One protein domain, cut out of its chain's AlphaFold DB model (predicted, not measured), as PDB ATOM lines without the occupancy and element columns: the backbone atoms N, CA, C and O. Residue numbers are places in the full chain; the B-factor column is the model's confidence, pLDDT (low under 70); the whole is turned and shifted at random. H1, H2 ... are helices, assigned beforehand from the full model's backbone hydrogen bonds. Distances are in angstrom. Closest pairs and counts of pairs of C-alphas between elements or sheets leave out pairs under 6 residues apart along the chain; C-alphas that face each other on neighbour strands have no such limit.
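What this domain is: This is residues 99 to 172 of the 174 residues of an uncharacterized protein of Paramuricea clavata (UniProt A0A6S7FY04). A long helix, H1, loosely faces a second layer of two short helices, H3 and H4, and H2 lies across near H1's first residues. Residues 118 to 129 fold back from H1's end to H2. The printed part has 74 residues with four named helices, in order H1 to H4, which hold 42 of them; the class is all helix, with no named strand, and the whole is compact, with a radius of gyration of the C-alphas of 13.0 A and spans of 33 by 32 by 21 A.

How they stand to each other: H1, residues 99 to 117, only just touches H2, residues 130 to 137, with 3 pairs of C-alphas within 8 A, by residues 100 to 104 alone; the closest C-alphas, of Val 101 and Val 132, are 6.1 A apart. H2 touches H3, residues 154 to 160, closest at the C-alphas of Leu 136 and Arg 159, 5.8 A. H1 and H4, residues 164 to 171, are close but not clearly touching, closest C-alphas Leu 116 and Phe 169, 7.9 A, at a shallow tilt of 16 degrees, the same way. Every O i to N i+4 pair is within hydrogen-bond range in H1 and H2, but 0 of 3 in H3 and 0 of 4 in H4, whose i+3 pairs give 3 of 4 and 3 of 5.

Where its parts are: H1 runs 26.8 A from C-alpha 99 at (129.711, 114.632, 74.066), and H4 13.9 A to C-alpha 171 at (118.952, 124.527, 103.343). H2 measures 10.2 A, H3 10.5 A.

The domain as a whole: The printed part has no cut. The links H1 to H2 and H2 to H3 are long. Residues 163 to 172 have pLDDT under 70.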
ATOM      1  N   GLU A  99     131.100 114.295  74.399       91.38
ATOM      2  CA  GLU A  99     129.711 114.632  74.066       91.38
ATOM      3  C   GLU A  99     128.706 113.691  74.748       91.38
ATOM      4  O   GLU A  99     127.712 114.149  75.315       91.38
ATOM      5  N   ILE A 100     128.959 112.376  74.724       89.94
ATOM      6  CA  ILE A 100     128.084 111.393  75.373       89.94
ATOM      7  C   ILE A 100     128.151 111.555  76.894       89.94
ATOM      8  O   ILE A 100     127.108 111.541  77.547       89.94
ATOM      9  N   VAL A 101     129.353 111.755  77.447       92.06
ATOM     10  CA  VAL A 101     129.536 111.993  78.886       92.06
ATOM     11  C   VAL A 101     128.753 113.228  79.330       92.06
ATOM     12  O   VAL A 101     127.965 113.123  80.266       92.06
ATOM     13  N   SER A 102     128.894 114.357  78.627       90.94
ATOM     14  CA  SER A 102     128.173 115.600  78.936       90.94
ATOM     15  C   SER A 102     126.663 115.380  78.949       90.94
ATOM     16  O   SER A 102     126.009 115.692  79.937       90.94
ATOM     17  N   ARG A 103     126.108 114.751  77.905       91.19
ATOM     18  CA  ARG A 103     124.664 114.471  77.826       91.19
ATOM     19  C   ARG A 103     124.163 113.598  78.976       91.19
ATOM     20  O   ARG A 103     123.072 113.828  79.488       91.19
ATOM     21  N   SER A 104     124.924 112.575  79.364       91.81
ATOM     22  CA  SER A 104     124.555 111.702  80.483       91.81
ATOM     23  C   SER A 104     124.646 112.414  81.833       91.81
ATOM     24  O   SER A 104     123.790 112.190  82.687       91.81
ATOM     25  N   VAL A 105     125.642 113.284  82.017       92.44
ATOM     26  CA  VAL A 105     125.768 114.134  83.209       92.44
ATOM     27  C   VAL A 105     124.604 115.121  83.296       92.44
ATOM     28  O   VAL A 105     124.001 115.231  84.360       92.44
ATOM     29  N   ASP A 106     124.227 115.768  82.191       90.69
ATOM     30  CA  ASP A 106     123.086 116.691  82.146       90.69
ATOM     31  C   ASP A 106     121.771 115.975  82.486       90.69
ATOM     32  O   ASP A 106     120.977 116.464  83.291       90.69
ATOM     33  N   ALA A 107     121.552 114.782  81.922       91.56
ATOM     34  CA  ALA A 107     120.374 113.969  82.216       91.56
ATOM     35  C   ALA A 107     120.306 113.563  83.698       91.56
ATOM     36  O   ALA A 107     119.243 113.638  84.313       91.56
ATOM     37  N   LEU A 108     121.441 113.169  84.282       92.00
ATOM     38  CA  LEU A 108     121.554 112.843  85.703       92.00
ATOM     39  C   LEU A 108     121.292 114.066  86.586       92.00
ATOM     40  O   LEU A 108     120.536 113.968  87.548       92.00
ATOM     41  N   HIS A 109     121.878 115.214  86.245       90.12
ATOM     42  CA  HIS A 109     121.682 116.462  86.973       90.12
ATOM     43  C   HIS A 109     120.206 116.875  86.986       90.12
ATOM     44  O   HIS A 109     119.654 117.144  88.051       90.12
ATOM     45  N   ASN A 110     119.552 116.853  85.823       89.62
ATOM     46  CA  ASN A 110     118.136 117.189  85.706       89.62
ATOM     47  C   ASN A 110     117.262 116.217  86.501       89.62
ATOM     48  O   ASN A 110     116.414 116.660  87.261       89.62
ATOM     49  N   ALA A 111     117.521 114.910  86.423       90.25
ATOM     50  CA  ALA A 111     116.758 113.928  87.188       90.25
ATOM     51  C   ALA A 111     116.921 114.097  88.710       90.25
ATOM     52  O   ALA A 111     115.958 113.922  89.455       90.25
ATOM     53  N   ILE A 112     118.118 114.465  89.184       88.50
ATOM     54  CA  ILE A 112     118.342 114.799  90.597       88.50
ATOM     55  C   ILE A 112     117.536 116.046  90.981       88.50
ATOM     56  O   ILE A 112     116.852 116.030  92.003       88.50
ATOM     57  N   LEU A 113     117.590 117.108  90.172       88.25
ATOM     58  CA  LEU A 113     116.844 118.343  90.428       88.25
ATOM     59  C   LEU A 113     115.330 118.117  90.421       88.25
ATOM     60  O   LEU A 113     114.646 118.590  91.326       88.25
ATOM     61  N   ASP A 114     114.820 117.359  89.454       88.88
ATOM     62  CA  ASP A 114     113.405 117.013  89.347       88.88
ATOM     63  C   ASP A 114     112.946 116.206  90.563       88.88
ATOM     64  O   ASP A 114     111.887 116.476  91.129       88.88
ATOM     65  N   ASN A 115     113.765 115.252  91.020       88.88
ATOM     66  CA  ASN A 115     113.469 114.471  92.217       88.88
ATOM     67  C   ASN A 115     113.465 115.337  93.485       88.88
ATOM     68  O   ASN A 115     112.562 115.207  94.304       88.88
ATOM     69  N   LEU A 116     114.443 116.236  93.637       86.19
ATOM     70  CA  LEU A 116     114.530 117.147  94.786       86.19
ATOM     71  C   LEU A 116     113.421 118.208  94.790       86.19
ATOM     72  O   LEU A 116     112.987 118.633  95.858       86.19
ATOM     73  N   GLY A 117     112.969 118.651  93.615       86.56
ATOM     74  CA  GLY A 117     111.848 119.583  93.469       86.56
ATOM     75  C   GLY A 117     110.473 118.915  93.581       86.56
ATOM     76  O   GLY A 117     109.464 119.597  93.779       86.56
ATOM     77  N   SER A 118     110.416 117.590  93.462       88.12
ATOM     78  CA  SER A 118     109.187 116.812  93.558       88.12
ATOM     79  C   SER A 118     108.791 116.551  95.013       88.12
ATOM     80  O   SER A 118     109.624 116.391  95.898       88.12
ATOM     81  N   ARG A 119     107.481 116.443  95.265       87.62
ATOM     82  CA  ARG A 119     106.937 115.937  96.543       87.62
ATOM     83  C   ARG A 119     106.817 114.409  96.568       87.62
ATOM     84  O   ARG A 119     106.288 113.850  97.526       87.62
ATOM     85  N   SER A 120     107.222 113.743  95.490       86.19
ATOM     86  CA  SER A 120     107.150 112.292  95.360       86.19
ATOM     87  C   SER A 120     108.144 111.613  96.297       86.19
ATOM     88  O   SER A 120     109.306 111.991  96.365       86.19
ATOM     89  N   THR A 121     107.693 110.559  96.972       83.31
ATOM     90  CA  THR A 121     108.552 109.644  97.736       83.31
ATOM     91  C   THR A 121     108.994 108.434  96.910       83.31
ATOM     92  O   THR A 121     109.710 107.568  97.414       83.31
ATOM     93  N   LEU A 122     108.556 108.340  95.648       87.50
ATOM     94  CA  LEU A 122     108.930 107.244  94.762       87.50
ATOM     95  C   LEU A 122     110.381 107.397  94.286       87.50
ATOM     96  O   LEU A 122     110.805 108.515  93.995       87.50
ATOM     97  N   PRO A 123     111.128 106.288  94.136       85.62
ATOM     98  CA  PRO A 123     112.473 106.329  93.582       85.62
ATOM     99  C   PRO A 123     112.486 106.903  92.163       85.62
ATOM    100  O   PRO A 123     111.724 106.465  91.298       85.62
ATOM    101  N   THR A 124     113.408 107.828  91.903       87.56
ATOM    102  CA  THR A 124     113.681 108.302  90.544       87.56
ATOM    103  C   THR A 124     114.583 107.307  89.821       87.56
ATOM    104  O   THR A 124     115.677 106.985  90.283       87.56
ATOM    105  N   VAL A 125     114.117 106.810  88.673       88.31
ATOM    106  CA  VAL A 125     114.860 105.867  87.828       88.31
ATOM    107  C   VAL A 125     115.535 106.631  86.698       88.31
ATOM    108  O   VAL A 125     114.866 107.247  85.871       88.31
ATOM    109  N   ILE A 126     116.864 106.556  86.642       87.62
ATOM    110  CA  ILE A 126     117.677 107.221  85.620       87.62
ATOM    111  C   ILE A 126     118.268 106.153  84.710       87.62
ATOM    112  O   ILE A 126     118.972 105.251  85.162       87.62
ATOM    113  N   ILE A 127     117.983 106.251  83.413       84.94
ATOM    114  CA  ILE A 127     118.577 105.358  82.420       84.94
ATOM    115  C   ILE A 127     119.991 105.850  82.137       84.94
ATOM    116  O   ILE A 127     120.185 106.945  81.610       84.94
ATOM    117  N   PHE A 128     120.977 105.023  82.467       81.50
ATOM    118  CA  PHE A 128     122.387 105.351  82.307       81.50
ATOM    119  C   PHE A 128     123.071 104.354  81.375       81.50
ATOM    120  O   PHE A 128     122.834 103.148  81.454       81.50
ATOM    121  N   GLN A 129     123.923 104.845  80.473       86.19
ATOM    122  CA  GLN A 129     124.714 103.959  79.620       86.19
ATOM    123  C   GLN A 129     125.834 103.322  80.443       86.19
ATOM    124  O   GLN A 129     126.546 104.037  81.147       86.19
ATOM    125  N   HIS A 130     126.014 102.004  80.320       86.88
ATOM    126  CA  HIS A 130     127.044 101.256  81.050       86.88
ATOM    127  C   HIS A 130     128.433 101.897  80.899       86.88
ATOM    128  O   HIS A 130     129.123 102.137  81.882       86.88
ATOM    129  N   ASP A 131     128.795 102.243  79.668       89.00
ATOM    130  CA  ASP A 131     130.105 102.776  79.297       89.00
ATOM    131  C   ASP A 131     130.405 104.083  80.053       89.00
ATOM    132  O   ASP A 131     131.481 104.275  80.616       89.00
ATOM    133  N   VAL A 132     129.405 104.965  80.122       91.75
ATOM    134  CA  VAL A 132     129.499 106.248  80.823       91.75
ATOM    135  C   VAL A 132     129.460 106.046  82.332       91.75
ATOM    136  O   VAL A 132     130.201 106.712  83.051       91.75
ATOM    137  N   PHE A 133     128.627 105.118  82.817       91.50
ATOM    138  CA  PHE A 133     128.546 104.795  84.242       91.50
ATOM    139  C   PHE A 133     129.910 104.350  84.747       91.50
ATOM    140  O   PHE A 133     130.431 104.879  85.724       91.50
ATOM    141  N   HIS A 134     130.514 103.405  84.033       91.25
ATOM    142  CA  HIS A 134     131.810 102.866  84.380       91.25
ATOM    143  C   HIS A 134     132.899 103.940  84.245       91.25
ATOM    144  O   HIS A 134     133.750 104.060  85.113       91.25
ATOM    145  N   PHE A 135     132.855 104.800  83.227       91.81
ATOM    146  CA  PHE A 135     133.801 105.915  83.119       91.81
ATOM    147  C   PHE A 135     133.736 106.887  84.319       91.81
ATOM    148  O   PHE A 135     134.773 107.284  84.866       91.81
ATOM    149  N   LEU A 136     132.530 107.249  84.764       92.44
ATOM    150  CA  LEU A 136     132.323 108.219  85.846       92.44
ATOM    151  C   LEU A 136     132.525 107.622  87.244       92.44
ATOM    152  O   LEU A 136     133.122 108.274  88.094       92.44
ATOM    153  N   PHE A 137     132.071 106.390  87.475       92.75
ATOM    154  CA  PHE A 137     131.938 105.813  88.817       92.75
ATOM    155  C   PHE A 137     132.764 104.536  89.035       92.75
ATOM    156  O   PHE A 137     132.604 103.860  90.050       92.75
ATOM    157  N   LYS A 138     133.668 104.168  88.116       90.06
ATOM    158  CA  LYS A 138     134.559 103.012  88.321       90.06
ATOM    159  C   LYS A 138     135.386 103.184  89.591       90.06
ATOM    160  O   LYS A 138     136.121 104.161  89.731       90.06
ATOM    161  N   ASN A 139     135.310 102.167  90.450       89.06
ATOM    162  CA  ASN A 139     135.937 102.111  91.773       89.06
ATOM    163  C   ASN A 139     135.454 103.201  92.750       89.06
ATOM    164  O   ASN A 139     136.160 103.495  93.710       89.06
ATOM    165  N   MET A 140     134.282 103.787  92.501       91.12
ATOM    166  CA  MET A 140     133.621 104.739  93.393       91.12
ATOM    167  C   MET A 140     132.463 104.052  94.133       91.12
ATOM    168  O   MET A 140     131.968 103.007  93.693       91.12
ATOM    169  N   GLY A 141     132.020 104.653  95.235       91.12
ATOM    170  CA  GLY A 141     130.930 104.138  96.055       91.12
ATOM    171  C   GLY A 141     131.273 102.928  96.920       91.12
ATOM    172  O   GLY A 141     132.394 102.417  96.954       91.12
ATOM    173  N   THR A 142     130.258 102.453  97.635       92.19
ATOM    174  CA  THR A 142     130.344 101.323  98.564       92.19
ATOM    175  C   THR A 142     129.369 100.216  98.178       92.19
ATOM    176  O   THR A 142     128.358 100.438  97.507       92.19
ATOM    177  N   ALA A 143     129.682  98.977  98.561       88.50
ATOM    178  CA  ALA A 143     128.771  97.862  98.336       88.50
ATOM    179  C   ALA A 143     127.508  98.043  99.193       88.50
ATOM    180  O   ALA A 143     127.597  98.233 100.404       88.50
ATOM    181  N   SER A 144     126.336  97.958  98.564       89.00
ATOM    182  CA  SER A 144     125.061  97.922  99.279       89.00
ATOM    183  C   SER A 144     124.873  96.580  99.997       89.00
ATOM    184  O   SER A 144     125.437  95.560  99.592       89.00
ATOM    185  N   GLU A 145     123.993  96.545 101.002       84.75
ATOM    186  CA  GLU A 145     123.493  95.298 101.604       84.75
ATOM    187  C   GLU A 145     122.901  94.348 100.550       84.75
ATOM    188  O   GLU A 145     122.996  93.121 100.649       84.75
ATOM    189  N   ASN A 146     122.327  94.922  99.489       82.69
ATOM    190  CA  ASN A 146     121.816  94.173  98.359       82.69
ATOM    191  C   ASN A 146     122.937  93.827  97.373       82.69
ATOM    192  O   ASN A 146     123.617  94.699  96.826       82.69
ATOM    193  N   LYS A 147     123.073  92.531  97.073       74.75
ATOM    194  CA  LYS A 147     124.044  92.031  96.093       74.75
ATOM    195  C   LYS A 147     123.839  92.708  94.734       74.75
ATOM    196  O   LYS A 147     122.722  92.745  94.228       74.75
ATOM    197  N   ASN A 148     124.945  93.142  94.127       76.94
ATOM    198  CA  ASN A 148     125.022  93.840  92.836       76.94
ATOM    199  C   ASN A 148     124.518  95.292  92.828       76.94
ATOM    200  O   ASN A 148     124.322  95.845  91.747       76.94
ATOM    201  N   HIS A 149     124.332  95.920  93.990       82.62
ATOM    202  CA  HIS A 149     124.073  97.354  94.065       82.62
ATOM    203  C   HIS A 149     125.264  98.096  94.671       82.62
ATOM    204  O   HIS A 149     125.904  97.623  95.613       82.62
ATOM    205  N   THR A 150     125.522  99.282  94.129       88.00
ATOM    206  CA  THR A 150     126.542 100.213  94.608       88.00
ATOM    207  C   THR A 150     125.839 101.446  95.149       88.00
ATOM    208  O   THR A 150     124.990 102.023  94.470       88.00
ATOM    209  N   LEU A 151     126.173 101.824  96.377       91.31
ATOM    210  CA  LEU A 151     125.751 103.076  96.984       91.31
ATOM    211  C   LEU A 151     126.766 104.147  96.600       91.31
ATOM    212  O   LEU A 151     127.957 103.974  96.847       91.31
ATOM    213  N   LEU A 152     126.286 105.215  95.969       91.81
ATOM    214  CA  LEU A 152     127.092 106.376  95.608       91.81
ATOM    215  C   LEU A 152     126.763 107.519  96.566       91.81
ATOM    216  O   LEU A 152     125.593 107.878  96.726       91.81
ATOM    217  N   GLU A 153     127.790 108.084  97.183       89.81
ATOM    218  CA  GLU A 153     127.704 109.272  98.025       89.81
ATOM    219  C   GLU A 153     128.045 110.527  97.221       89.81
ATOM    220  O   GLU A 153     128.443 110.468  96.057       89.81
ATOM    221  N   LYS A 154     127.859 111.702  97.824       87.62
ATOM    222  CA  LYS A 154     128.028 112.991  97.140       87.62
ATOM    223  C   LYS A 154     129.435 113.147  96.554       87.62
ATOM    224  O   LYS A 154     129.602 113.708  95.472       87.62
ATOM    225  N   GLU A 155     130.429 112.646  97.269       88.94
ATOM    226  CA  GLU A 155     131.849 112.687  96.940       88.94
ATOM    227  C   GLU A 155     132.159 111.869  95.676       88.94
ATOM    228  O   GLU A 155     133.063 112.221  94.915       88.94
ATOM    229  N   ASP A 156     131.355 110.840  95.384       90.50
ATOM    230  CA  ASP A 156     131.524 109.997  94.200       90.50
ATOM    231  C   ASP A 156     131.165 110.723  92.892       90.50
ATOM    232  O   ASP A 156     131.630 110.346  91.815       90.50
ATOM    233  N   PHE A 157     130.393 111.813  92.969       90.62
ATOM    234  CA  PHE A 157     129.987 112.620  91.812       90.62
ATOM    235  C   PHE A 157     131.016 113.686  91.416       90.62
ATOM    236  O   PHE A 157     130.732 114.533  90.567       90.62
ATOM    237  N   VAL A 158     132.233 113.648  91.971       89.31
ATOM    238  CA  VAL A 158     133.305 114.607  91.644       89.31
ATOM    239  C   VAL A 158     133.589 114.683  90.137       89.31
ATOM    240  O   VAL A 158     133.829 115.762  89.600       89.31
ATOM    241  N   ARG A 159     133.486 113.553  89.422       88.38
ATOM    242  CA  ARG A 159     133.711 113.486  87.967       88.38
ATOM    243  C   ARG A 159     132.548 114.015  87.133       88.38
ATOM    244  O   ARG A 159     132.728 114.247  85.941       88.38
ATOM    245  N   CYS A 160     131.374 114.208  87.728       87.56
ATOM    246  CA  CYS A 160     130.224 114.790  87.043       87.56
ATOM    247  C   CYS A 160     130.342 116.311  86.907       87.56
ATOM    248  O   CYS A 160     129.605 116.886  86.118       87.56
ATOM    249  N   ALA A 161     131.248 116.960  87.652       83.06
ATOM    250  CA  ALA A 161     131.471 118.406  87.595       83.06
ATOM    251  C   ALA A 161     130.162 119.221  87.661       83.06
ATOM    252  O   ALA A 161     129.979 120.188  86.920       83.06
ATOM    253  N   PHE A 162     129.227 118.809  88.528       80.50
ATOM    254  CA  PHE A 162     127.957 119.513  88.660       80.50
ATOM    255  C   PHE A 162     128.194 120.981  89.040       80.50
ATOM    256  O   PHE A 162     129.061 121.266  89.871       80.50
ATOM    257  N   PRO A 163     127.411 121.922  88.487       69.81
ATOM    258  CA  PRO A 163     127.484 123.311  88.912       69.81
ATOM    259  C   PRO A 163     127.185 123.406  90.418       69.81
ATOM    260  O   PRO A 163     126.268 122.749  90.915       69.81
ATOM    261  N   GLU A 164     127.918 124.257  91.148       62.38
ATOM    262  CA  GLU A 164     127.865 124.404  92.624       62.38
ATOM    263  C   GLU A 164     126.453 124.620  93.215       62.38
ATOM    264  O   GLU A 164     126.237 124.495  94.424       62.38
ATOM    265  N   ARG A 165     125.454 124.900  92.372       54.50
ATOM    266  CA  ARG A 165     124.057 125.138  92.751       54.50
ATOM    267  C   ARG A 165     123.382 123.968  93.475       54.50
ATOM    268  O   ARG A 165     122.447 124.220  94.232       54.50
ATOM    269  N   LEU A 166     123.870 122.729  93.346       53.34
ATOM    270  CA  LEU A 166     123.353 121.597  94.138       53.34
ATOM    271  C   LEU A 166     123.558 121.778  95.656       53.34
ATOM    272  O   LEU A 166     122.804 121.221  96.451       53.34
ATOM    273  N   GLY A 167     124.528 122.592  96.089       49.31
ATOM    274  CA  GLY A 167     124.771 122.870  97.509       49.31
ATOM    275  C   GLY A 167     123.686 123.710  98.199       49.31
ATOM    276  O   GLY A 167     123.639 123.748  99.429       49.31
ATOM    277  N   TYR A 168     122.805 124.373  97.442       47.94
ATOM    278  CA  TYR A 168     121.811 125.299  97.998       47.94
ATOM    279  C   TYR A 168     120.501 124.626  98.433       47.94
ATOM    280  O   TYR A 168     119.822 125.152  99.315       47.94
ATOM    281  N   PHE A 169     120.163 123.450  97.897       48.19
ATOM    282  CA  PHE A 169     118.888 122.786  98.205       48.19
ATOM    283  C   PHE A 169     118.854 122.105  99.583       48.19
ATOM    284  O   PHE A 169     117.784 121.966 100.170       48.19
ATOM    285  N   ASN A 170     120.011 121.816 100.190       41.53
ATOM    286  CA  ASN A 170     120.084 121.267 101.552       41.53
ATOM    287  C   ASN A 170     119.700 122.266 102.665       41.53
ATOM    288  O   ASN A 170     119.684 121.888 103.835       41.53
ATOM    289  N   ARG A 171     119.395 123.534 102.343       41.50
ATOM    290  CA  ARG A 171     118.952 124.527 103.343       41.50
ATOM    291  C   ARG A 171     117.438 124.707 103.445       41.50
ATOM    292  O   ARG A 171     117.012 125.399 104.359       41.50
ATOM    293  N   GLN A 172     116.637 124.117 102.554       38.59
ATOM    294  CA  GLN A 172     115.173 124.289 102.572       38.59
ATOM    295  C   GLN A 172     114.388 123.045 103.016       38.59
ATOM    296  O   GLN A 172     113.169 123.106 103.106       38.59
TER     297      GLN A 172